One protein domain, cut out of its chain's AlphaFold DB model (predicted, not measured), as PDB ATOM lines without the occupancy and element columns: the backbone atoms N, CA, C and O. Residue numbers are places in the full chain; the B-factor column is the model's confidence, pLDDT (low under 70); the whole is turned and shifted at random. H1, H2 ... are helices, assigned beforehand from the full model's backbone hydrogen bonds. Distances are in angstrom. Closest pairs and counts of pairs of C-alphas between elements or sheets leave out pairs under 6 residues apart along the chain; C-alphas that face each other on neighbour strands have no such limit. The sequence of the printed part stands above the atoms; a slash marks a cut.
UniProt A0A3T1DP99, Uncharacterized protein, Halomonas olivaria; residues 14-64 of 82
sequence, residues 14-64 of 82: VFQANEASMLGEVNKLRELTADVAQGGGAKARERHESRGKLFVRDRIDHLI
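This is residues 14 to 64 of the 82 residues of an uncharacterized protein of Halomonas olivaria (UniProt A0A3T1DP99). What is the main shape? One long straight helix, H1, makes most of the length, and beyond its end the short helices H2 and H3 form an open hook. What builds it? The 51 printed residues include named helices H1, H2, H3 in that order and no named strand: all helix. It is extended, with a radius of gyration of the C-alphas of 17.0 A and spans of 54 by 27 by 9 A.

Where is H1? Residues 14 to 37, 34.3 A from first to last C-alpha, begin at C-alpha 14 (-13.569, 7.245, 10.960). And the others? H2 is residues 42 to 49, 10.4 A; H3 is residues 56 to 63, 10.6 A, ending at C-alpha 63 (26.369, -8.695, 23.870).

Which helices touch? None; each pair is apart, with no C-alphas within 8 A. Their backbones? Every O i to N i+4 pair is within hydrogen-bond range in H1, H2 and H3.

Any cut or long link? Neither. Low confidence? No printed residue is under 70.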
ATOM      1  N   VAL A  14     -13.536   8.516  10.220       96.12
ATOM      2  CA  VAL A  14     -13.569   7.245  10.960       96.12
ATOM      3  C   VAL A  14     -12.165   6.660  11.122       96.12
ATOM      4  O   VAL A  14     -11.819   6.183  12.201       96.12
ATOM      5  N   PHE A  15     -11.335   6.698  10.073       96.50
ATOM      6  CA  PHE A  15      -9.956   6.224  10.168       96.50
ATOM      7  C   PHE A  15      -9.143   7.080  11.139       96.50
ATOM      8  O   PHE A  15      -8.465   6.528  12.000       96.50
ATOM      9  N   GLN A  16      -9.259   8.405  11.046       96.25
ATOM     10  CA  GLN A  16      -8.541   9.331  11.925       96.25
ATOM     11  C   GLN A  16      -8.961   9.177  13.391       96.25
ATOM     12  O   GLN A  16      -8.111   9.180  14.279       96.25
ATOM     13  N   ALA A  17     -10.254   8.971  13.662       96.31
ATOM     14  CA  ALA A  17     -10.748   8.700  15.010       96.31
ATOM     15  C   ALA A  17     -10.183   7.384  15.579       96.31
ATOM     16  O   ALA A  17      -9.746   7.335  16.732       96.31
ATOM     17  N   ASN A  18     -10.139   6.327  14.761       96.06
ATOM     18  CA  ASN A  18      -9.561   5.042  15.153       96.06
ATOM     19  C   ASN A  18      -8.048   5.143  15.385       96.06
ATOM     20  O   ASN A  18      -7.539   4.602  16.369       96.06
ATOM     21  N   GLU A  19      -7.336   5.851  14.507       97.00
ATOM     22  CA  GLU A  19      -5.906   6.116  14.642       97.00
ATOM     23  C   GLU A  19      -5.615   6.884  15.934       97.00
ATOM     24  O   GLU A  19      -4.768   6.455  16.711       97.00
ATOM     25  N   ALA A  20      -6.361   7.954  16.220       96.88
ATOM     26  CA  ALA A  20      -6.193   8.739  17.439       96.88
ATOM     27  C   ALA A  20      -6.415   7.897  18.708       96.88
ATOM     28  O   ALA A  20      -5.609   7.960  19.641       96.88
ATOM     29  N   SER A  21      -7.465   7.069  18.731       97.06
ATOM     30  CA  SER A  21      -7.748   6.154  19.845       97.06
ATOM     31  C   SER A  21      -6.612   5.146  20.053       97.06
ATOM     32  O   SER A  21      -6.083   5.005  21.159       97.06
ATOM     33  N   MET A  22      -6.159   4.501  18.973       97.31
ATOM     34  CA  MET A  22      -5.072   3.524  19.036       97.31
ATOM     35  C   MET A  22      -3.749   4.175  19.455       97.31
ATOM     36  O   MET A  22      -3.037   3.647  20.309       97.31
ATOM     37  N   LEU A  23      -3.414   5.345  18.908       97.19
ATOM     38  CA  LEU A  23      -2.214   6.085  19.299       97.19
ATOM     39  C   LEU A  23      -2.245   6.465  20.782       97.19
ATOM     40  O   LEU A  23      -1.205   6.396  21.438       97.19
ATOM     41  N   GLY A  24      -3.419   6.790  21.328       97.25
ATOM     42  CA  GLY A  24      -3.605   7.015  22.760       97.25
ATOM     43  C   GLY A  24      -3.158   5.819  23.606       97.25
ATOM     44  O   GLY A  24      -2.340   5.973  24.512       97.25
ATOM     45  N   GLU A  25      -3.629   4.614  23.285       96.94
ATOM     46  CA  GLU A  25      -3.242   3.397  24.015       96.94
ATOM     47  C   GLU A  25      -1.770   3.014  23.797       96.94
ATOM     48  O   GLU A  25      -1.080   2.615  24.739       96.94
ATOM     49  N   VAL A  26      -1.243   3.195  22.580       96.75
ATOM     50  CA  VAL A  26       0.185   2.978  22.291       96.75
ATOM     51  C   VAL A  26       1.057   3.909  23.130       96.75
ATOM     52  O   VAL A  26       2.081   3.475  23.660       96.75
ATOM     53  N   ASN A  27       0.667   5.175  23.276       96.31
ATOM     54  CA  ASN A  27       1.421   6.142  24.067       96.31
ATOM     55  C   ASN A  27       1.399   5.790  25.558       96.31
ATOM     56  O   ASN A  27       2.466   5.735  26.163       96.31
ATOM     57  N   LYS A  28       0.241   5.413  26.116       94.38
ATOM     58  CA  LYS A  28       0.151   4.909  27.500       94.38
ATOM     59  C   LYS A  28       1.079   3.715  27.732       94.38
ATOM     60  O   LYS A  28       1.794   3.651  28.732       94.38
ATOM     61  N   LEU A  29       1.109   2.771  26.788       92.38
ATOM     62  CA  LEU A  29       2.004   1.617  26.865       92.38
ATOM     63  C   LEU A  29       3.481   2.038  26.814       92.38
ATOM     64  O   LEU A  29       4.303   1.506  27.565       92.38
ATOM     65  N   ARG A  30       3.839   2.988  25.946       92.00
ATOM     66  CA  ARG A  30       5.207   3.519  25.842       92.00
ATOM     67  C   ARG A  30       5.646   4.204  27.132       92.00
ATOM     68  O   ARG A  30       6.745   3.936  27.603       92.00
ATOM     69  N   GLU A  31       4.783   5.012  27.735       93.06
ATOM     70  CA  GLU A  31       5.056   5.684  29.008       93.06
ATOM     71  C   GLU A  31       5.281   4.674  30.136       93.06
ATOM     72  O   GLU A  31       6.325   4.691  30.789       93.06
ATOM     73  N   LEU A  32       4.363   3.717  30.303       90.62
ATOM     74  CA  LEU A  32       4.489   2.675  31.322       90.62
ATOM     75  C   LEU A  32       5.756   1.831  31.123       90.62
ATOM     76  O   LEU A  32       6.455   1.480  32.074       90.62
ATOM     77  N   THR A  33       6.070   1.477  29.877       88.00
ATOM     78  CA  THR A  33       7.259   0.666  29.588       88.00
ATOM     79  C   THR A  33       8.558   1.435  29.791       88.00
ATOM     80  O   THR A  33       9.540   0.796  30.190       88.00
ATOM     81  N   ALA A  34       8.562   2.754  29.568       87.25
ATOM     82  CA  ALA A  34       9.674   3.649  29.869       87.25
ATOM     83  C   ALA A  34       9.885   3.815  31.380       87.25
ATOM     84  O   ALA A  34      11.026   3.781  31.839       87.25
ATOM     85  N   ASP A  35       8.810   3.902  32.165       85.88
ATOM     86  CA  ASP A  35       8.896   3.952  33.628       85.88
ATOM     87  C   ASP A  35       9.461   2.643  34.202       85.88
ATOM     88  O   ASP A  35      10.490   2.629  34.879       85.88
ATOM     89  N   VAL A  36       8.905   1.498  33.793       85.19
ATOM     90  CA  VAL A  36       9.442   0.173  34.160       85.19
ATOM     91  C   VAL A  36      10.883  -0.006  33.663       85.19
ATOM     92  O   VAL A  36      11.674  -0.751  34.252       85.19
ATOM     93  N   ALA A  37      11.267   0.674  32.579       82.06
ATOM     94  CA  ALA A  37      12.643   0.660  32.116       82.06
ATOM     95  C   ALA A  37      13.619   1.327  33.101       82.06
ATOM     96  O   ALA A  37      14.792   0.963  33.108       82.06
ATOM     97  N   GLN A  38      13.167   2.175  34.016       79.69
ATOM     98  CA  GLN A  38      14.041   2.729  35.051       79.69
ATOM     99  C   GLN A  38      14.463   1.704  36.118       79.69
ATOM    100  O   GLN A  38      15.402   1.953  36.879       79.69
ATOM    101  N   GLY A  39      13.834   0.523  36.156       79.00
ATOM    102  CA  GLY A  39      14.214  -0.565  37.054       79.00
ATOM    103  C   GLY A  39      13.963  -0.215  38.522       79.00
ATOM    104  O   GLY A  39      12.879   0.219  38.886       79.00
ATOM    105  N   GLY A  40      14.965  -0.404  39.385       79.75
ATOM    106  CA  GLY A  40      14.845  -0.196  40.838       79.75
ATOM    107  C   GLY A  40      14.809   1.268  41.309       79.75
ATOM    108  O   GLY A  40      15.003   1.519  42.499       79.75
ATOM    109  N   GLY A  41      14.622   2.231  40.401       82.50
ATOM    110  CA  GLY A  41      14.609   3.666  40.696       82.50
ATOM    111  C   GLY A  41      15.999   4.301  40.858       82.50
ATOM    112  O   GLY A  41      17.032   3.626  40.869       82.50
ATOM    113  N   ALA A  42      16.023   5.631  41.003       81.88
ATOM    114  CA  ALA A  42      17.245   6.448  40.981       81.88
ATOM    115  C   ALA A  42      18.306   6.011  42.010       81.88
ATOM    116  O   ALA A  42      19.478   5.875  41.676       81.88
ATOM    117  N   LYS A  43      17.893   5.680  43.241       83.25
ATOM    118  CA  LYS A  43      18.805   5.248  44.316       83.25
ATOM    119  C   LYS A  43      19.503   3.916  44.016       83.25
ATOM    120  O   LYS A  43      20.649   3.700  44.411       83.25
ATOM    121  N   ALA A  44      18.808   2.992  43.350       83.50
ATOM    122  CA  ALA A  44      19.397   1.722  42.936       83.50
ATOM    123  C   ALA A  44      20.354   1.918  41.753       83.50
ATOM    124  O   ALA A  44      21.393   1.256  41.711       83.50
ATOM    125  N   ARG A  45      20.029   2.848  40.842       82.69
ATOM    126  CA  ARG A  45      20.897   3.234  39.722       82.69
ATOM    127  C   ARG A  45      22.208   3.850  40.194       82.69
ATOM    128  O   ARG A  45      23.259   3.322  39.855       82.69
ATOM    129  N   GLU A  46      22.143   4.846  41.071       84.81
ATOM    130  CA  GLU A  46      23.323   5.510  41.637       84.81
ATOM    131  C   GLU A  46      24.246   4.517  42.364       84.81
ATOM    132  O   GLU A  46      25.464   4.535  42.206       84.81
ATOM    133  N   ARG A  47      23.675   3.562  43.116       86.06
ATOM    134  CA  ARG A  47      24.448   2.482  43.756       86.06
ATOM    135  C   ARG A  47      25.117   1.546  42.744       86.06
ATOM    136  O   ARG A  47      26.153   0.957  43.047       86.06
ATOM    137  N   HIS A  48      24.491   1.315  41.595       84.88
ATOM    138  CA  HIS A  48      25.055   0.482  40.535       84.88
ATOM    139  C   HIS A  48      26.202   1.199  39.817       84.88
ATOM    140  O   HIS A  48      27.263   0.597  39.628       84.88
ATOM    141  N   GLU A  49      26.008   2.482  39.509       84.75
ATOM    142  CA  GLU A  49      27.004   3.371  38.902       84.75
ATOM    143  C   GLU A  49      28.216   3.567  39.815       84.75
ATOM    144  O   GLU A  49      29.348   3.398  39.365       84.75
ATOM    145  N   SER A  50      28.013   3.794  41.119       87.31
ATOM    146  CA  SER A  50      29.115   3.959  42.083       87.31
ATOM    147  C   SER A  50      30.001   2.720  42.231       87.31
ATOM    148  O   SER A  50      31.125   2.805  42.719       87.31
ATOM    149  N   ARG A  51      29.519   1.552  41.786       89.38
ATOM    150  CA  ARG A  51      30.279   0.295  41.748       89.38
ATOM    151  C   ARG A  51      30.992   0.061  40.414       89.38
ATOM    152  O   ARG A  51      31.595  -0.998  40.257       89.38
ATOM    153  N   GLY A  52      30.878   0.981  39.453       84.06
ATOM    154  CA  GLY A  52      31.473   0.867  38.118       84.06
ATOM    155  C   GLY A  52      30.927  -0.303  37.296       84.06
ATOM    156  O   GLY A  52      31.614  -0.812  36.414       84.06
ATOM    157  N   LYS A  53      29.722  -0.801  37.613       83.81
ATOM    158  CA  LYS A  53      29.129  -1.961  36.937       83.81
ATOM    159  C   LYS A  53      28.126  -1.500  35.889       83.81
ATOM    160  O   LYS A  53      27.175  -0.811  36.236       83.81
ATOM    161  N   LEU A  54      28.267  -2.005  34.663       83.31
ATOM    162  CA  LEU A  54      27.275  -1.831  33.595       83.31
ATOM    163  C   LEU A  54      25.884  -2.290  34.045       83.31
ATOM    164  O   LEU A  54      25.768  -3.321  34.738       83.31
ATOM    165  N   PHE A  55      24.845  -1.566  33.624       84.31
ATOM    166  CA  PHE A  55      23.463  -1.974  33.846       84.31
ATOM    167  C   PHE A  55      23.128  -3.224  33.032       84.31
ATOM    168  O   PHE A  55      23.800  -3.567  32.064       84.31
ATOM    169  N   VAL A  56      22.079  -3.945  33.440       86.75
ATOM    170  CA  VAL A  56      21.682  -5.187  32.755       86.75
ATOM    171  C   VAL A  56      21.364  -4.934  31.280       86.75
ATOM    172  O   VAL A  56      21.729  -5.761  30.456       86.75
ATOM    173  N   ARG A  57      20.732  -3.800  30.940       83.56
ATOM    174  CA  ARG A  57      20.435  -3.458  29.541       83.56
ATOM    175  C   ARG A  57      21.689  -3.111  28.750       83.56
ATOM    176  O   ARG A  57      21.895  -3.734  27.722       83.56
ATOM    177  N   ASP A  58      22.579  -2.286  29.294       86.81
ATOM    178  CA  ASP A  58      23.852  -1.973  28.629       86.81
ATOM    179  C   ASP A  58      24.673  -3.241  28.342       86.81
ATOM    180  O   ASP A  58      25.300  -3.371  27.298       86.81
ATOM    181  N   ARG A  59      24.647  -4.229  29.248       90.06
ATOM    182  CA  ARG A  59      25.308  -5.525  29.012       90.06
ATOM    183  C   ARG A  59      24.690  -6.301  27.855       90.06
ATOM    184  O   ARG A  59      25.418  -7.009  27.173       90.06
ATOM    185  N   ILE A  60      23.372  -6.224  27.688       87.69
ATOM    186  CA  ILE A  60      22.668  -6.857  26.570       87.69
ATOM    187  C   ILE A  60      23.045  -6.142  25.270       87.69
ATOM    188  O   ILE A  60      23.377  -6.815  24.302       87.69
ATOM    189  N   ASP A  61      23.085  -4.809  25.275       87.38
ATOM    190  CA  ASP A  61      23.457  -4.013  24.102       87.38
ATOM    191  C   ASP A  61      24.908  -4.282  23.661       87.38
ATOM    192  O   ASP A  61      25.182  -4.354  22.470       87.38
ATOM    193  N   HIS A  62      25.828  -4.521  24.603       88.69
ATOM    194  CA  HIS A  62      27.200  -4.949  24.297       88.69
ATOM    195  C   HIS A  62      27.334  -6.422  23.880       88.69
ATOM    196  O   HIS A  62      28.377  -6.808  23.354       88.69
ATOM    197  N   LEU A  63      26.340  -7.262  24.176       91.75
ATOM    198  CA  LEU A  63      26.369  -8.695  23.870       91.75
ATOM    199  C   LEU A  63      25.826  -8.999  22.470       91.75
ATOM    200  O   LEU A  63      26.191 -10.014  21.881       91.75
ATOM    201  N   ILE A  64      24.911  -8.169  21.977       91.50
ATOM    202  CA  ILE A  64      24.217  -8.374  20.707       91.50
ATOM    203  C   ILE A  64      24.993  -7.691  19.576       91.50
ATOM    204  O   ILE A  64      25.622  -6.655  19.779       91.50
TER     205      ILE A  64